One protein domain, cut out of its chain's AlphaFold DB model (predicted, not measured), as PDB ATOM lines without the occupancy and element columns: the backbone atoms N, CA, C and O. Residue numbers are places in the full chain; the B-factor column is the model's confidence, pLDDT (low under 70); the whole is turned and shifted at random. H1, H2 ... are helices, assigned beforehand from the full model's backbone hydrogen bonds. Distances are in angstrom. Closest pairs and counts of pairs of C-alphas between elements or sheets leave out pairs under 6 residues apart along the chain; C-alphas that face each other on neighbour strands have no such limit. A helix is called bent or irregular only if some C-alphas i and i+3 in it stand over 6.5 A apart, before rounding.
ATOM      1  N   GLU A   4      32.476  -2.956  50.049       85.19
ATOM      2  CA  GLU A   4      33.648  -3.230  50.883       85.19
ATOM      3  C   GLU A   4      34.366  -4.519  50.477       85.19
ATOM      4  O   GLU A   4      35.582  -4.502  50.326       85.19
ATOM      5  N   GLU A   5      33.614  -5.596  50.231       86.06
ATOM      6  CA  GLU A   5      34.135  -6.876  49.728       86.06
ATOM      7  C   GLU A   5      34.797  -6.686  48.358       86.06
ATOM      8  O   GLU A   5      35.932  -7.097  48.152       86.06
ATOM      9  N   PHE A   6      34.131  -5.963  47.452       89.81
ATOM     10  CA  PHE A   6      34.688  -5.640  46.140       89.81
ATOM     11  C   PHE A   6      35.989  -4.837  46.243       89.81
ATOM     12  O   PHE A   6      36.949  -5.115  45.534       89.81
ATOM     13  N   ALA A   7      36.031  -3.834  47.121       90.88
ATOM     14  CA  ALA A   7      37.224  -3.024  47.320       90.88
ATOM     15  C   ALA A   7      38.373  -3.843  47.925       90.88
ATOM     16  O   ALA A   7      39.521  -3.661  47.530       90.88
ATOM     17  N   GLN A   8      38.073  -4.761  48.845       88.12
ATOM     18  CA  GLN A   8      39.072  -5.659  49.413       88.12
ATOM     19  C   GLN A   8      39.640  -6.608  48.347       88.12
ATOM     20  O   GLN A   8      40.857  -6.714  48.222       88.12
ATOM     21  N   GLU A   9      38.786  -7.199  47.506       87.19
ATOM     22  CA  GLU A   9      39.240  -8.012  46.372       87.19
ATOM     23  C   GLU A   9      40.107  -7.205  45.396       87.19
ATOM     24  O   GLU A   9      41.110  -7.704  44.897       87.19
ATOM     25  N   GLU A  10      39.748  -5.954  45.106       88.38
ATOM     26  CA  GLU A  10      40.547  -5.090  44.231       88.38
ATOM     27  C   GLU A  10      41.921  -4.765  44.834       88.38
ATOM     28  O   GLU A  10      42.890  -4.675  44.087       88.38
ATOM     29  N   ILE A  11      42.030  -4.620  46.160       88.25
ATOM     30  CA  ILE A  11      43.317  -4.443  46.856       88.25
ATOM     31  C   ILE A  11      44.174  -5.703  46.730       88.25
ATOM     32  O   ILE A  11      45.357  -5.603  46.424       88.25
ATOM     33  N   GLU A  12      43.580  -6.879  46.931       85.75
ATOM     34  CA  GLU A  12      44.285  -8.166  46.895       85.75
ATOM     35  C   GLU A  12      44.698  -8.586  45.479       85.75
ATOM     36  O   GLU A  12      45.719  -9.245  45.299       85.75
ATOM     37  N   ARG A  13      43.935  -8.180  44.458       83.75
ATOM     38  CA  ARG A  13      44.238  -8.456  43.042       83.75
ATOM     39  C   ARG A  13      45.382  -7.610  42.485       83.75
ATOM     40  O   ARG A  13      45.898  -7.936  41.418       83.75
ATOM     41  N   VAL A  14      45.728  -6.498  43.128       84.31
ATOM     42  CA  VAL A  14      46.765  -5.590  42.632       84.31
ATOM     43  C   VAL A  14      48.142  -6.104  43.042       84.31
ATOM     44  O   VAL A  14      48.450  -6.219  44.225       84.31
ATOM     45  N   ASP A  15      49.010  -6.343  42.058       83.88
ATOM     46  CA  ASP A  15      50.413  -6.665  42.315       83.88
ATOM     47  C   ASP A  15      51.187  -5.393  42.711       83.88
ATOM     48  O   ASP A  15      51.686  -4.624  41.884       83.88
ATOM     49  N   ILE A  16      51.271  -5.163  44.023       86.31
ATOM     50  CA  ILE A  16      51.961  -4.010  44.612       86.31
ATOM     51  C   ILE A  16      53.452  -3.995  44.244       86.31
ATOM     52  O   ILE A  16      54.017  -2.919  44.016       86.31
ATOM     53  N   ASN A  17      54.098  -5.159  44.150       80.19
ATOM     54  CA  ASN A  17      55.527  -5.246  43.842       80.19
ATOM     55  C   ASN A  17      55.785  -4.790  42.409       80.19
ATOM     56  O   ASN A  17      56.669  -3.975  42.152       80.19
ATOM     57  N   GLN A  18      54.960  -5.258  41.483       82.50
ATOM     58  CA  GLN A  18      55.032  -4.884  40.080       82.50
ATOM     59  C   GLN A  18      54.779  -3.390  39.848       82.50
ATOM     60  O   GLN A  18      55.496  -2.748  39.076       82.50
ATOM     61  N   LEU A  19      53.811  -2.813  40.558       84.94
ATOM     62  CA  LEU A  19      53.536  -1.377  40.541       84.94
ATOM     63  C   LEU A  19      54.684  -0.541  41.123       84.94
ATOM     64  O   LEU A  19      55.031   0.504  40.564       84.94
ATOM     65  N   THR A  20      55.308  -1.023  42.198       86.88
ATOM     66  CA  THR A  20      56.482  -0.389  42.818       86.88
ATOM     67  C   THR A  20      57.673  -0.410  41.862       86.88
ATOM     68  O   THR A  20      58.241   0.642  41.575       86.88
ATOM     69  N   MET A  21      57.982  -1.566  41.266       82.19
ATOM     70  CA  MET A  21      59.056  -1.707  40.276       82.19
ATOM     71  C   MET A  21      58.842  -0.811  39.050       82.19
ATOM     72  O   MET A  21      59.795  -0.253  38.498       82.19
ATOM     73  N   TRP A  22      57.592  -0.659  38.600       87.00
ATOM     74  CA  TRP A  22      57.278   0.254  37.504       87.00
ATOM     75  C   TRP A  22      57.578   1.709  37.887       87.00
ATOM     76  O   TRP A  22      58.246   2.408  37.121       87.00
ATOM     77  N   LEU A  23      57.153   2.159  39.075       85.38
ATOM     78  CA  LEU A  23      57.443   3.512  39.570       85.38
ATOM     79  C   LEU A  23      58.938   3.748  39.776       85.38
ATOM     80  O   LEU A  23      59.428   4.807  39.394       85.38
ATOM     81  N   GLU A  24      59.670   2.767  40.303       84.56
ATOM     82  CA  GLU A  24      61.130   2.810  40.425       84.56
ATOM     83  C   GLU A  24      61.778   3.050  39.069       84.56
ATOM     84  O   GLU A  24      62.519   4.021  38.902       84.56
ATOM     85  N   LYS A  25      61.420   2.250  38.061       83.56
ATOM     86  CA  LYS A  25      61.950   2.407  36.703       83.56
ATOM     87  C   LYS A  25      61.628   3.781  36.108       83.56
ATOM     88  O   LYS A  25      62.499   4.399  35.497       83.56
ATOM     89  N   GLN A  26      60.405   4.285  36.286       82.31
ATOM     90  CA  GLN A  26      60.031   5.618  35.798       82.31
ATOM     91  C   GLN A  26      60.755   6.737  36.564       82.31
ATOM     92  O   GLN A  26      61.161   7.730  35.957       82.31
ATOM     93  N   SER A  27      60.983   6.568  37.869       84.19
ATOM     94  CA  SER A  27      61.660   7.553  38.722       84.19
ATOM     95  C   SER A  27      63.109   7.824  38.312       84.19
ATOM     96  O   SER A  27      63.570   8.956  38.454       84.19
ATOM     97  N   LEU A  28      63.787   6.831  37.721       82.06
ATOM     98  CA  LEU A  28      65.150   6.974  37.197       82.06
ATOM     99  C   LEU A  28      65.237   7.986  36.047       82.06
ATOM    100  O   LEU A  28      66.277   8.602  35.844       82.06
ATOM    101  N   SER A  29      64.146   8.162  35.296       75.44
ATOM    102  CA  SER A  29      64.095   9.038  34.117       75.44
ATOM    103  C   SER A  29      63.335  10.344  34.354       75.44
ATOM    104  O   SER A  29      63.577  11.333  33.665       75.44
ATOM    105  N   LYS A  30      62.407  10.378  35.319       78.25
ATOM    106  CA  LYS A  30      61.514  11.518  35.549       78.25
ATOM    107  C   LYS A  30      61.382  11.819  37.040       78.25
ATOM    108  O   LYS A  30      60.757  11.070  37.790       78.25
ATOM    109  N   ARG A  31      61.868  12.994  37.455       79.75
ATOM    110  CA  ARG A  31      61.881  13.451  38.860       79.75
ATOM    111  C   ARG A  31      60.507  13.402  39.543       79.75
ATOM    112  O   ARG A  31      60.432  13.069  40.722       79.75
ATOM    113  N   ASN A  32      59.421  13.668  38.813       80.75
ATOM    114  CA  ASN A  32      58.058  13.633  39.366       80.75
ATOM    115  C   ASN A  32      57.635  12.227  39.832       80.75
ATOM    116  O   ASN A  32      56.854  12.112  40.774       80.75
ATOM    117  N   TYR A  33      58.178  11.165  39.227       84.19
ATOM    118  CA  TYR A  33      57.876   9.785  39.612       84.19
ATOM    119  C   TYR A  33      58.618   9.339  40.873       84.19
ATOM    120  O   TYR A  33      58.173   8.398  41.519       84.19
ATOM    121  N   LYS A  34      59.688  10.038  41.280       85.00
ATOM    122  CA  LYS A  34      60.357   9.779  42.561       85.00
ATOM    123  C   LYS A  34      59.435  10.087  43.741       85.00
ATOM    124  O   LYS A  34      59.262   9.249  44.615       85.00
ATOM    125  N   LYS A  35      58.769  11.248  43.711       86.00
ATOM    126  CA  LYS A  35      57.773  11.599  44.734       86.00
ATOM    127  C   LYS A  35      56.583  10.630  44.715       86.00
ATOM    128  O   LYS A  35      56.124  10.217  45.770       86.00
ATOM    129  N   LEU A  36      56.114  10.232  43.527       87.19
ATOM    130  CA  LEU A  36      55.039   9.239  43.405       87.19
ATOM    131  C   LEU A  36      55.424   7.875  43.985       87.19
ATOM    132  O   LEU A  36      54.585   7.245  44.614       87.19
ATOM    133  N   LEU A  37      56.667   7.428  43.790       88.94
ATOM    134  CA  LEU A  37      57.183   6.196  44.386       88.94
ATOM    135  C   LEU A  37      57.172   6.263  45.915       88.94
ATOM    136  O   LEU A  37      56.624   5.370  46.555       88.94
ATOM    137  N   GLU A  38      57.726   7.336  46.484       89.25
ATOM    138  CA  GLU A  38      57.753   7.559  47.936       89.25
ATOM    139  C   GLU A  38      56.327   7.604  48.518       89.25
ATOM    140  O   GLU A  38      56.029   6.943  49.515       89.25
ATOM    141  N   ASP A  39      55.412   8.321  47.856       90.00
ATOM    142  CA  ASP A  39      54.007   8.379  48.259       90.00
ATOM    143  C   ASP A  39      53.316   7.012  48.124       90.00
ATOM    144  O   ASP A  39      52.541   6.640  49.004       90.00
ATOM    145  N   PHE A  40      53.598   6.244  47.067       91.44
ATOM    146  CA  PHE A  40      53.002   4.923  46.849       91.44
ATOM    147  C   PHE A  40      53.427   3.929  47.929       91.44
ATOM    148  O   PHE A  40      52.580   3.247  48.502       91.44
ATOM    149  N   GLN A  41      54.718   3.895  48.264       92.00
ATOM    150  CA  GLN A  41      55.238   3.055  49.343       92.00
ATOM    151  C   GLN A  41      54.596   3.417  50.689       92.00
ATOM    152  O   GLN A  41      54.162   2.531  51.427       92.00
ATOM    153  N   ALA A  42      54.449   4.712  50.988       91.62
ATOM    154  CA  ALA A  42      53.765   5.164  52.198       91.62
ATOM    155  C   ALA A  42      52.283   4.746  52.224       91.62
ATOM    156  O   ALA A  42      51.788   4.298  53.258       91.62
ATOM    157  N   ILE A  43      51.580   4.856  51.093       91.75
ATOM    158  CA  ILE A  43      50.180   4.435  50.949       91.75
ATOM    159  C   ILE A  43      50.024   2.936  51.213       91.75
ATOM    160  O   ILE A  43      49.113   2.549  51.941       91.75
ATOM    161  N   VAL A  44      50.909   2.101  50.665       92.06
ATOM    162  CA  VAL A  44      50.883   0.644  50.875       92.06
ATOM    163  C   VAL A  44      51.034   0.310  52.359       92.06
ATOM    164  O   VAL A  44      50.244  -0.464  52.898       92.06
ATOM    165  N   VAL A  45      51.993   0.938  53.048       89.06
ATOM    166  CA  VAL A  45      52.191   0.745  54.495       89.06
ATOM    167  C   VAL A  45      50.949   1.171  55.285       89.06
ATOM    168  O   VAL A  45      50.508   0.453  56.184       89.06
ATOM    169  N   MET A  46      50.345   2.312  54.937       87.00
ATOM    170  CA  MET A  46      49.117   2.795  55.579       87.00
ATOM    171  C   MET A  46      47.939   1.844  55.348       87.00
ATOM    172  O   MET A  46      47.231   1.513  56.298       87.00
ATOM    173  N   GLN A  47      47.763   1.348  54.122       90.00
ATOM    174  CA  GLN A  47      46.730   0.370  53.789       90.00
ATOM    175  C   GLN A  47      46.902  -0.932  54.580       90.00
ATOM    176  O   GLN A  47      45.926  -1.436  55.135       90.00
ATOM    177  N   GLN A  48      48.123  -1.466  54.667       87.69
ATOM    178  CA  GLN A  48      48.413  -2.693  55.418       87.69
ATOM    179  C   GLN A  48      48.160  -2.533  56.922       87.69
ATOM    180  O   GLN A  48      47.732  -3.477  57.581       87.69
ATOM    181  N   ALA A  49      48.371  -1.330  57.458       84.94
ATOM    182  CA  ALA A  49      48.066  -0.988  58.843       84.94
ATOM    183  C   ALA A  49      46.580  -0.638  59.089       84.94
ATOM    184  O   ALA A  49      46.199  -0.371  60.227       84.94
ATOM    185  N   GLY A  50      45.736  -0.638  58.049       85.81
ATOM    186  CA  GLY A  50      44.304  -0.332  58.140       85.81
ATOM    187  C   GLY A  50      43.950   1.162  58.123       85.81
ATOM    188  O   GLY A  50      42.788   1.514  58.317       85.81
ATOM    189  N   PHE A  51      44.913   2.047  57.857       90.31
ATOM    190  CA  PHE A  51      44.744   3.504  57.804       90.31
ATOM    191  C   PHE A  51      44.288   3.981  56.412       90.31
ATOM    192  O   PHE A  51      45.025   4.648  55.684       90.31
ATOM    193  N   TYR A  52      43.068   3.606  56.011       90.25
ATOM    194  CA  TYR A  52      42.544   3.877  54.662       90.25
ATOM    195  C   TYR A  52      42.266   5.363  54.385       90.25
ATOM    196  O   TYR A  52      42.476   5.816  53.261       90.25
ATOM    197  N   GLU A  53      41.830   6.136  55.383       90.38
ATOM    198  CA  GLU A  53      41.575   7.578  55.231       90.38
ATOM    199  C   GLU A  53      42.868   8.344  54.927       90.38
ATOM    200  O   GLU A  53      42.952   9.073  53.939       90.38
ATOM    201  N   GLN A  54      43.918   8.088  55.711       90.69
ATOM    202  CA  GLN A  54      45.240   8.689  55.534       90.69
ATOM    203  C   GLN A  54      45.881   8.260  54.204       90.69
ATOM    204  O   GLN A  54      46.581   9.046  53.558       90.69
ATOM    205  N   ALA A  55      45.620   7.024  53.767       91.06
ATOM    206  CA  ALA A  55      46.047   6.530  52.465       91.06
ATOM    207  C   ALA A  55      45.333   7.251  51.295       91.06
ATOM    208  O   ALA A  55      46.002   7.642  50.335       91.06
ATOM    209  N   ASP A  56      44.012   7.490  51.361       91.94
ATOM    210  CA  ASP A  56      43.273   8.245  50.324       91.94
ATOM    211  C   ASP A  56      43.753   9.700  50.208       91.94
ATOM    212  O   ASP A  56      43.910  10.224  49.100       91.94
ATOM    213  N   GLU A  57      44.034  10.356  51.334       90.38
ATOM    214  CA  GLU A  57      44.525  11.738  51.342       90.38
ATOM    215  C   GLU A  57      45.843  11.894  50.581       90.38
ATOM    216  O   GLU A  57      46.020  12.855  49.824       90.38
ATOM    217  N   ARG A  58      46.755  10.922  50.695       88.81
ATOM    218  CA  ARG A  58      48.025  10.942  49.955       88.81
ATOM    219  C   ARG A  58      47.830  10.830  48.446       88.81
ATOM    220  O   ARG A  58      48.516  11.522  47.692       88.81
ATOM    221  N   PHE A  59      46.827  10.078  47.989       86.50
ATOM    222  CA  PHE A  59      46.465  10.047  46.570       86.50
ATOM    223  C   PHE A  59      45.934  11.385  46.041       86.50
ATOM    224  O   PHE A  59      45.949  11.610  44.829       86.50
ATOM    225  N   ALA A  60      45.464  12.300  46.895       73.31
ATOM    226  CA  ALA A  60      45.027  13.623  46.446       73.31
ATOM    227  C   ALA A  60      46.185  14.460  45.869       73.31
ATOM    228  O   ALA A  60      45.951  15.337  45.038       73.31
ATOM    229  N   GLN A  61      47.433  14.159  46.251       71.56
ATOM    230  CA  GLN A  61      48.624  14.844  45.737       71.56
ATOM    231  C   GLN A  61      49.048  14.358  44.343       71.56
ATOM    232  O   GLN A  61      49.868  14.999  43.682       71.56
ATOM    233  N   TRP A  62      48.468  13.254  43.867       77.12
ATOM    234  CA  TRP A  62      48.770  12.652  42.575       77.12
ATOM    235  C   TRP A  62      47.987  13.381  41.477       77.12
ATOM    236  O   TRP A  62      46.965  12.905  40.979       77.12
ATOM    237  N   LYS A  63      48.439  14.591  41.132       65.25
ATOM    238  CA  LYS A  63      47.889  15.378  40.017       65.25
ATOM    239  C   LYS A  63      48.258  14.716  38.692       65.25
ATOM    240  O   LYS A  63      49.448  14.568  38.458       65.25
ATOM    241  N   ASN A  64      47.265  14.355  37.867       66.31
ATOM    242  CA  ASN A  64      47.297  13.963  36.437       66.31
ATOM    243  C   ASN A  64      48.548  13.238  35.883       66.31
ATOM    244  O   ASN A  64      48.786  13.258  34.677       66.31
ATOM    245  N   ASN A  65      49.351  12.590  36.722       70.88
ATOM    246  CA  ASN A  65      50.542  11.883  36.290       70.88
ATOM    247  C   ASN A  65      50.098  10.578  35.622       70.88
ATOM    248  O   ASN A  65      49.289   9.854  36.208       70.88
ATOM    249  N   PRO A  66      50.607  10.249  34.424       76.31
ATOM    250  CA  PRO A  66      50.241   9.002  33.780       76.31
ATOM    251  C   PRO A  66      50.824   7.845  34.594       76.31
ATOM    252  O   PRO A  66      52.042   7.695  34.701       76.31
ATOM    253  N   VAL A  67      49.936   7.058  35.193       84.38
ATOM    254  CA  VAL A  67      50.238   5.844  35.955       84.38
ATOM    255  C   VAL A  67      49.436   4.671  35.380       84.38
ATOM    256  O   VAL A  67      48.429   4.915  34.702       84.38
ATOM    257  N   PRO A  68      49.856   3.416  35.624       86.44
ATOM    258  CA  PRO A  68      49.114   2.236  35.198       86.44
ATOM    259  C   PRO A  68      47.676   2.252  35.716       86.44
ATOM    260  O   PRO A  68      47.376   2.802  36.781       86.44
ATOM    261  N   ILE A  69      46.766   1.640  34.966       86.12
ATOM    262  CA  ILE A  69      45.339   1.651  35.298       86.12
ATOM    263  C   ILE A  69      45.034   0.921  36.611       86.12
ATOM    264  O   ILE A  69      44.116   1.295  37.342       86.12
ATOM    265  N   GLU A  70      45.860  -0.057  36.957       88.25
ATOM    266  CA  GLU A  70      45.857  -0.792  38.215       88.25
ATOM    267  C   GLU A  70      46.058   0.146  39.415       88.25
ATOM    268  O   GLU A  70      45.397  -0.032  40.434       88.25
ATOM    269  N   MET A  71      46.864   1.212  39.290       89.12
ATOM    270  CA  MET A  71      47.008   2.216  40.357       89.12
ATOM    271  C   MET A  71      45.735   3.021  40.572       89.12
ATOM    272  O   MET A  71      45.396   3.354  41.708       89.12
ATOM    273  N   TYR A  72      45.003   3.328  39.502       89.06
ATOM    274  CA  TYR A  72      43.719   4.010  39.634       89.06
ATOM    275  C   TYR A  72      42.664   3.100  40.266       89.06
ATOM    276  O   TYR A  72      41.888   3.574  41.092       89.06
ATOM    277  N   ARG A  73      42.658   1.801  39.945       90.25
ATOM    278  CA  ARG A  73      41.801   0.807  40.617       90.25
ATOM    279  C   ARG A  73      42.143   0.672  42.095       90.25
ATOM    280  O   ARG A  73      41.249   0.731  42.932       90.25
ATOM    281  N   TYR A  74      43.431   0.593  42.410       91.94
ATOM    282  CA  TYR A  74      43.912   0.542  43.784       91.94
ATOM    283  C   TYR A  74      43.487   1.789  44.570       91.94
ATOM    284  O   TYR A  74      42.857   1.675  45.617       91.94
ATOM    285  N   ARG A  75      43.689   2.993  44.017       91.81
ATOM    286  CA  ARG A  75      43.198   4.255  44.603       91.81
ATOM    287  C   ARG A  75      41.692   4.229  44.873       91.81
ATOM    288  O   ARG A  75      41.243   4.677  45.925       91.81
ATOM    289  N   MET A  76      40.908   3.722  43.926       92.00
ATOM    290  CA  MET A  76      39.456   3.597  44.066       92.00
ATOM    291  C   MET A  76      39.060   2.637  45.193       92.00
ATOM    292  O   MET A  76      38.124   2.926  45.942       92.00
ATOM    293  N   ALA A  77      39.801   1.541  45.348       93.75
ATOM    294  CA  ALA A  77      39.616   0.580  46.423       93.75
ATOM    295  C   ALA A  77      39.903   1.186  47.801       93.75
ATOM    296  O   ALA A  77      39.078   1.068  48.708       93.75
ATOM    297  N   ILE A  78      41.003   1.932  47.931       94.25
ATOM    298  CA  ILE A  78      41.332   2.675  49.155       94.25
ATOM    299  C   ILE A  78      40.234   3.686  49.498       94.25
ATOM    300  O   ILE A  78      39.738   3.688  50.621       94.25
ATOM    301  N   ALA A  79      39.781   4.485  48.528       93.00
ATOM    302  CA  ALA A  79      38.716   5.467  48.738       93.00
ATOM    303  C   ALA A  79      37.391   4.821  49.188       93.00
ATOM    304  O   ALA A  79      36.687   5.359  50.044       93.00
ATOM    305  N   ALA A  80      37.053   3.657  48.626       92.69
ATOM    306  CA  ALA A  80      35.868   2.898  49.010       92.69
ATOM    307  C   ALA A  80      35.964   2.341  50.439       92.69
ATOM    308  O   ALA A  80      34.961   2.344  51.147       92.69
ATOM    309  N   ARG A  81      37.153   1.904  50.874       91.94
ATOM    310  CA  ARG A  81      37.406   1.434  52.248       91.94
ATOM    311  C   ARG A  81      37.474   2.579  53.261       91.94
ATOM    312  O   ARG A  81      37.080   2.383  54.402       91.94
ATOM    313  N   ALA A  82      37.934   3.755  52.841       91.56
ATOM    314  CA  ALA A  82      38.058   4.943  53.682       91.56
ATOM    315  C   ALA A  82      36.714   5.634  53.960       91.56
ATOM    316  O   ALA A  82      36.397   5.939  55.099       91.56
ATOM    317  N   GLY A  83      35.920   5.894  52.918       86.12
ATOM    318  CA  GLY A  83      34.719   6.739  53.023       86.12
ATOM    319  C   GLY A  83      33.513   6.194  52.265       86.12
ATOM    320  O   GLY A  83      32.602   6.946  51.898       86.12
ATOM    321  N   GLY A  84      33.521   4.896  51.965       88.25
ATOM    322  CA  GLY A  84      32.420   4.212  51.307       88.25
ATOM    323  C   GLY A  84      32.126   4.730  49.898       88.25
ATOM    324  O   GLY A  84      32.957   5.307  49.188       88.25
ATOM    325  N   LYS A  85      30.879   4.519  49.469       90.31
ATOM    326  CA  LYS A  85      30.428   4.793  48.095       90.31
ATOM    327  C   LYS A  85      30.554   6.264  47.706       90.31
ATOM    328  O   LYS A  85      30.847   6.563  46.550       90.31
ATOM    329  N   MET A  86      30.309   7.176  48.646       88.06
ATOM    330  CA  MET A  86      30.329   8.616  48.390       88.06
ATOM    331  C   MET A  86      31.745   9.102  48.070       88.06
ATOM    332  O   MET A  86      31.945   9.778  47.056       88.06
ATOM    333  N   LEU A  87      32.733   8.707  48.880       89.12
ATOM    334  CA  LEU A  87      34.125   9.080  48.644       89.12
ATOM    335  C   LEU A  87      34.660   8.434  47.363       89.12
ATOM    336  O   LEU A  87      35.235   9.131  46.527       89.12
ATOM    337  N   ALA A  88      34.377   7.147  47.141       90.56
ATOM    338  CA  ALA A  88      34.747   6.463  45.904       90.56
ATOM    339  C   ALA A  88      34.167   7.170  44.663       90.56
ATOM    340  O   ALA A  88      34.906   7.470  43.729       90.56
ATOM    341  N   LYS A  89      32.878   7.544  44.661       90.44
ATOM    342  CA  LYS A  89      32.277   8.331  43.564       90.44
ATOM    343  C   LYS A  89      33.018   9.644  43.316       90.44
ATOM    344  O   LYS A  89      33.332   9.954  42.168       90.44
ATOM    345  N   LYS A  90      33.316  10.399  44.377       89.12
ATOM    346  CA  LYS A  90      34.051  11.667  44.283       89.12
ATOM    347  C   LYS A  90      35.429  11.460  43.651       89.12
ATOM    348  O   LYS A  90      35.799  12.204  42.747       89.12
ATOM    349  N   ARG A  91      36.173  10.438  44.087       88.75
ATOM    350  CA  ARG A  91      37.504  10.121  43.547       88.75
ATOM    351  C   ARG A  91      37.449   9.623  42.109       88.75
ATOM    352  O   ARG A  91      38.283  10.047  41.319       88.75
ATOM    353  N   PHE A  92      36.437   8.836  41.745       89.56
ATOM    354  CA  PHE A  92      36.232   8.373  40.371       89.56
ATOM    355  C   PHE A  92      36.083   9.539  39.390       89.56
ATOM    356  O   PHE A  92      36.690   9.536  38.324       89.56
ATOM    357  N   MET A  93      35.314  10.566  39.763       86.38
ATOM    358  CA  MET A  93      35.102  11.749  38.919       86.38
ATOM    359  C   MET A  93      36.366  12.602  38.748       86.38
ATOM    360  O   MET A  93      36.509  13.275  37.732       86.38
ATOM    361  N   MET A  94      37.289  12.544  39.714       86.19
ATOM    362  CA  MET A  94      38.586  13.229  39.668       86.19
ATOM    363  C   MET A  94      39.642  12.477  38.847       86.19
ATOM    364  O   MET A  94      40.750  12.986  38.677       86.19
ATOM    365  N   LEU A  95      39.345  11.265  38.373       86.19
ATOM    366  CA  LEU A  95      40.276  10.518  37.537       86.19
ATOM    367  C   LEU A  95      40.390  11.151  36.140       86.19
ATOM    368  O   LEU A  95      39.395  11.665  35.618       86.19
ATOM    369  N   PRO A  96      41.567  11.052  35.493       83.00
ATOM    370  CA  PRO A  96      41.723  11.439  34.095       83.00
ATOM    371  C   PRO A  96      40.723  10.711  33.188       83.00
ATOM    372  O   PRO A  96      40.390   9.547  33.436       83.00
ATOM    373  N   ASP A  97      40.280  11.356  32.105       82.06
ATOM    374  CA  ASP A  97      39.277  10.788  31.187       82.06
ATOM    375  C   ASP A  97      39.697   9.428  30.620       82.06
ATOM    376  O   ASP A  97      38.880   8.509  30.549       82.06
ATOM    377  N   MET A  98      40.991   9.250  30.329       81.56
ATOM    378  CA  MET A  98      41.540   7.963  29.888       81.56
ATOM    379  C   MET A  98      41.301   6.840  30.906       81.56
ATOM    380  O   MET A  98      40.958   5.721  30.532       81.56
ATOM    381  N   ALA A  99      41.438   7.139  32.202       83.44
ATOM    382  CA  ALA A  99      41.263   6.163  33.265       83.44
ATOM    383  C   ALA A  99      39.773   5.892  33.475       83.44
ATOM    384  O   ALA A  99      39.361   4.734  33.500       83.44
ATOM    385  N   LYS A 100      38.944   6.947  33.517       84.19
ATOM    386  CA  LYS A 100      37.481   6.814  33.607       84.19
ATOM    387  C   LYS A 100      36.921   5.957  32.478       84.19
ATOM    388  O   LYS A 100      35.990   5.192  32.714       84.19
ATOM    389  N   ASN A 101      37.466   6.049  31.268       82.81
ATOM    390  CA  ASN A 101      36.964   5.325  30.099       82.81
ATOM    391  C   ASN A 101      37.640   3.966  29.852       82.81
ATOM    392  O   ASN A 101      37.203   3.232  28.969       82.81
ATOM    393  N   HIS A 102      38.623   3.576  30.668       83.50
ATOM    394  CA  HIS A 102      39.316   2.298  30.523       83.50
ATOM    395  C   HIS A 102      38.404   1.087  30.803       83.50
ATOM    396  O   HIS A 102      37.575   1.106  31.719       83.50
ATOM    397  N   ASN A 103      38.604  -0.016  30.072       82.31
ATOM    398  CA  ASN A 103      37.820  -1.250  30.234       82.31
ATOM    399  C   ASN A 103      37.894  -1.820  31.660       82.31
ATOM    400  O   ASN A 103      36.866  -2.190  32.226       82.31
ATOM    401  N   TYR A 104      39.079  -1.801  32.276       82.44
ATOM    402  CA  TYR A 104      39.272  -2.233  33.667       82.44
ATOM    403  C   TYR A 104      38.534  -1.386  34.722       82.44
ATOM    404  O   TYR A 104      38.422  -1.815  35.864       82.44
ATOM    405  N   MET A 105      37.969  -0.228  34.360       86.50
ATOM    406  CA  MET A 105      37.132   0.581  35.260       86.50
ATOM    407  C   MET A 105      35.629   0.299  35.123       86.50
ATOM    408  O   MET A 105      34.830   0.836  35.892       86.50
ATOM    409  N   LYS A 106      35.206  -0.570  34.191       86.62
ATOM    410  CA  LYS A 106      33.796  -0.984  34.052       86.62
ATOM    411  C   LYS A 106      33.218  -1.608  35.337       86.62
ATOM    412  O   LYS A 106      32.104  -1.218  35.698       86.62
ATOM    413  N   PRO A 107      33.931  -2.497  36.067       88.75
ATOM    414  CA  PRO A 107      33.436  -3.032  37.338       88.75
ATOM    415  C   PRO A 107      33.172  -1.931  38.373       88.75
ATOM    416  O   PRO A 107      32.107  -1.902  38.987       88.75
ATOM    417  N   TRP A 108      34.078  -0.953  38.475       88.88
ATOM    418  CA  TRP A 108      33.931   0.214  39.348       88.88
ATOM    419  C   TRP A 108      32.719   1.079  38.985       88.88
ATOM    420  O   TRP A 108      31.955   1.464  39.868       88.88
ATOM    421  N   LYS A 109      32.470   1.329  37.691       87.44
ATOM    422  CA  LYS A 109      31.268   2.060  37.241       87.44
ATOM    423  C   LYS A 109      29.978   1.362  37.666       87.44
ATOM    424  O   LYS A 109      29.052   2.023  38.143       87.44
ATOM    425  N   LYS A 110      29.933   0.033  37.516       86.38
ATOM    426  CA  LYS A 110      28.785  -0.797  37.901       86.38
ATOM    427  C   LYS A 110      28.568  -0.766  39.415       86.38
ATOM    428  O   LYS A 110      27.452  -0.510  39.858       86.38
ATOM    429  N   GLN A 111      29.633  -0.938  40.201       87.19
ATOM    430  CA  GLN A 111      29.555  -0.956  41.664       87.19
ATOM    431  C   GLN A 111      29.159   0.408  42.253       87.19
ATOM    432  O   GLN A 111      28.416   0.490  43.233       87.19
ATOM    433  N   LEU A 112      29.607   1.500  41.632       86.44
ATOM    434  CA  LEU A 112      29.260   2.857  42.052       86.44
ATOM    435  C   LEU A 112      27.899   3.321  41.517       86.44
ATOM    436  O   LEU A 112      27.399   4.341  41.987       86.44
ATOM    437  N   GLN A 113      27.249   2.560  40.628       82.44
ATOM    438  CA  GLN A 113      25.962   2.903  40.008       82.44
ATOM    439  C   GLN A 113      25.995   4.289  39.340       82.44
ATOM    440  O   GLN A 113      25.191   5.169  39.654       82.44
ATOM    441  N   PHE A 114      26.967   4.516  38.455       72.38
ATOM    442  CA  PHE A 114      26.954   5.703  37.598       72.38
ATOM    443  C   PHE A 114      25.902   5.541  36.493       72.38
ATOM    444  O   PHE A 114      25.924   4.555  35.758       72.38
ATOM    445  N   SER A 115      24.985   6.504  36.362       57.25
ATOM    446  CA  SER A 115      24.035   6.552  35.245       57.25
ATOM    447  C   SER A 115      24.749   6.969  33.950       57.25
ATOM    448  O   SER A 115      25.577   7.884  34.012       57.25
ATOM    449  N   PRO A 116      24.397   6.407  32.776       56.62
ATOM    450  CA  PRO A 116      24.992   6.778  31.485       56.62
ATOM    451  C   PRO A 116      24.997   8.292  31.209       56.62
ATOM    452  O   PRO A 116      25.964   8.819  30.665       56.62
ATOM    453  N   TRP A 117      23.971   9.012  31.676       51.81
ATOM    454  CA  TRP A 117      23.824  10.462  31.509       51.81
ATOM    455  C   TRP A 117      24.882  11.301  32.257       51.81
ATOM    456  O   TRP A 117      25.298  12.340  31.760       51.81
ATOM    457  N   MET A 118      25.419  10.819  33.390       54.03
ATOM    458  CA  MET A 118      26.481  11.524  34.138       54.03
ATOM    459  C   MET A 118      27.870  11.411  33.483       54.03
ATOM    460  O   MET A 118      28.808  12.074  33.916       54.03
ATOM    461  N   MET A 119      28.016  10.577  32.449       53.50
ATOM    462  CA  MET A 119      29.287  10.327  31.756       53.50
ATOM    463  C   MET A 119      29.347  10.960  30.355       53.50
ATOM    464  O   MET A 119      30.391  10.897  29.714       53.50
ATOM    465  N   ALA A 120      28.262  11.583  29.878       47.56
ATOM    466  CA  ALA A 120      28.166  12.133  28.521       47.56
ATOM    467  C   ALA A 120      28.911  13.472  28.319       47.56
ATOM    468  O   ALA A 120      29.076  13.915  27.189       47.56
ATOM    469  N   GLY A 121      29.395  14.111  29.390       41.19
ATOM    470  CA  GLY A 121      30.021  15.439  29.330       41.19
ATOM    471  C   GLY A 121      31.512  15.490  28.965       41.19
ATOM    472  O   GLY A 121      32.071  16.579  28.947       41.19
ATOM    473  N   ALA A 122      32.189  14.365  28.707       41.19
ATOM    474  CA  ALA A 122      33.643  14.362  28.479       41.19
ATOM    475  C   ALA A 122      34.083  13.312  27.446       41.19
ATOM    476  O   ALA A 122      34.857  12.400  27.741       41.19
ATOM    477  N   ALA A 123      33.574  13.426  26.221       38.25
ATOM    478  CA  ALA A 123      34.098  12.701  25.065       38.25
ATOM    479  C   ALA A 123      34.893  13.661  24.166       38.25
ATOM    480  O   ALA A 123      34.488  13.961  23.049       38.25
ATOM    481  N   ALA A 124      36.028  14.162  24.660       34.59
ATOM    482  CA  ALA A 124      37.042  14.786  23.816       34.59
ATOM    483  C   ALA A 124      38.160  13.763  23.593       34.59
ATOM    484  O   ALA A 124      39.028  13.553  24.441       34.59
ATOM    485  N   VAL A 125      38.094  13.068  22.458       37.00
ATOM    486  CA  VAL A 125      39.157  12.178  21.988       37.00
ATOM    487  C   VAL A 125      40.327  13.058  21.557       37.00
ATOM    488  O   VAL A 125      40.336  13.586  20.451       37.00
ATOM    489  N   VAL A 126      41.321  13.227  22.428       30.52
ATOM    490  CA  VAL A 126      42.646  13.712  22.024       30.52
ATOM    491  C   VAL A 126      43.591  12.523  22.061       30.52
ATOM    492  O   VAL A 126      44.046  12.083  23.117       30.52
ATOM    493  N   ALA A 127      43.848  11.974  20.877       31.94
ATOM    494  CA  ALA A 127      44.913  11.020  20.641       31.94
ATOM    495  C   ALA A 127      46.263  11.724  20.843       31.94
ATOM    496  O   ALA A 127      46.774  12.382  19.943       31.94
ATOM    497  N   LEU A 128      46.849  11.582  22.032       29.42
ATOM    498  CA  LEU A 128      48.279  11.794  22.243       29.42
ATOM    499  C   LEU A 128      48.929  10.430  22.459       29.42
ATOM    500  O   LEU A 128      48.965   9.875  23.556       29.42
ATOM    501  N   VAL A 129      49.411   9.889  21.343       32.78
ATOM    502  CA  VAL A 129      50.291   8.729  21.264       32.78
ATOM    503  C   VAL A 129      51.629   9.115  21.894       32.78
ATOM    504  O   VAL A 129      52.536   9.583  21.218       32.78
ATOM    505  N   ILE A 130      51.749   8.942  23.210       32.41
ATOM    506  CA  ILE A 130      53.045   8.867  23.893       32.41
ATOM    507  C   ILE A 130      52.998   7.677  24.860       32.41
ATOM    508  O   ILE A 130      52.631   7.801  26.024       32.41
ATOM    509  N   GLY A 131      53.366   6.503  24.337       32.31
ATOM    510  CA  GLY A 131      54.046   5.437  25.083       32.31
ATOM    511  C   GLY A 131      53.346   4.837  26.305       32.31
ATOM    512  O   GLY A 131      53.987   4.692  27.343       32.31
ATOM    513  N   LEU A 132      52.079   4.437  26.198       35.34
ATOM    514  CA  LEU A 132      51.452   3.560  27.191       35.34
ATOM    515  C   LEU A 132      51.225   2.187  26.572       35.34
ATOM    516  O   LEU A 132      50.174   1.891  26.013       35.34
ATOM    517  N   THR A 133      52.252   1.346  26.675       38.62
ATOM    518  CA  THR A 133      52.084  -0.100  26.572       38.62
ATOM    519  C   THR A 133      51.044  -0.504  27.612       38.62
ATOM    520  O   THR A 133      51.258  -0.287  28.808       38.62
ATOM    521  N   GLN A 134      49.929  -1.079  27.163       40.03
ATOM    522  CA  GLN A 134      49.177  -2.011  27.990       40.03
ATOM    523  C   GLN A 134      50.203  -2.990  28.553       40.03
ATOM    524  O   GLN A 134      50.858  -3.690  27.781       40.03
ATOM    525  N   ILE A 135      50.407  -3.000  29.866       39.47
ATOM    526  CA  ILE A 135      51.026  -4.171  30.467       39.47
ATOM    527  C   ILE A 135      49.861  -5.105  30.755       39.47
ATOM    528  O   ILE A 135      49.258  -5.083  31.820       39.47
ATOM    529  N   ASP A 136      49.458  -5.808  29.702       34.53
ATOM    530  CA  ASP A 136      48.548  -6.931  29.800       34.53
ATOM    531  C   ASP A 136      49.370  -8.102  30.348       34.53
ATOM    532  O   ASP A 136      50.285  -8.593  29.689       34.53
TER     533      ASP A 136
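What this domain is: This is residues 4 to 136 of the 314 residues of an uncharacterized protein of Exiguobacterium sibiricum (strain DSM 17290 / CIP 109462 / JCM 13490 / 255-15) (UniProt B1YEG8). One arm of a sharply bent long helix, H5a, makes the core, and H1, H4, H7 and the helix's own second arm, H5b, which folds back beside it, pack round it. From H2 through H3 and H4 to H5a the chain zigzags in successive helical hairpins, while H8 lies at the far end from H2 and the tail of residues 120 to 136 runs round the outside. The printed part has 133 residues with eight named helices, H1 to H8 in chain order, and no named strand; its class is all helix. It is compact and rounded, with a radius of gyration of the C-alphas of 14.6 A and spans of 41 by 38 by 26 A.

Where its parts are: The longest helix is H5, residues 69 to 93, by its hydrogen bonds assigned as one helix but bent: C-alphas 82 and 85 are 9.5 A apart. Its arms are H5a, residues 69 to 82, 20.0 A, from C-alpha 69 at (45.339, 1.651, 35.298), and H5b, residues 85 to 93, 12.4 A. Before it come H1, residues 4 to 13, 14.2 A, beginning at (33.648, -3.230, 50.883); H2, residues 16 to 27, 16.2 A; H3, residues 31 to 48, 26.8 A; and H4, residues 52 to 59. After it come H6, residues 97 to 101; H7, residues 103 to 112, 15.2 A, irregular but only just, with C-alphas 104 and 107 6.9 A apart; and H8, residues 116 to 119, with C-alpha 119 at (29.287, 10.327, 31.756).

How they stand to each other: H5 is the hub. H5a, with residues 76 to 80 alone, touches H5b, closest at the C-alphas of Ala 80 and Ala 88, 4.9 A, at a shallow tilt of 30 degrees, opposite ways. H1 touches H5a, closest at the C-alphas of Ala 7 and Ala 77, 4.4 A, at 35.0 degrees, only just a steep tilt. H7 touches residues 69 to 73 of H5a, closest at the C-alphas of Met 105 and Arg 73, 7.1 A. H6 is close to H5a but not clearly touching, with the C-alphas of Ala 99 and Ile 69 6.4 A apart. H4 and H5a form a hairpin, closest at the C-alphas of Glu 53 and Ala 82, 4.7 A. H3 and H4 form another, closest at the C-alphas of Ile 43 and Ala 55, 4.9 A, tilted 6 degrees. H2 and H3 form a third, closest at the C-alphas of Ser 27 and Tyr 33, 4.5 A. H8 touches no helix. Every O i to N i+4 pair is within hydrogen-bond range in H1, H2, H4, H5a, H5b and H6, but 13 of 14 in H3 and 4 of 6 in H7; H8 is too short for such a pair.

The domain as a whole: The C-alphas of Leu 28 and Trp 117 are the two farthest apart, 41.9 A. The printed part has no cut. No link is long; H4 to H5 is short and the others are tight. Mean pLDDT of the printed part is 78.5, and residues 63 to 64 and 115 to 136 are under 70.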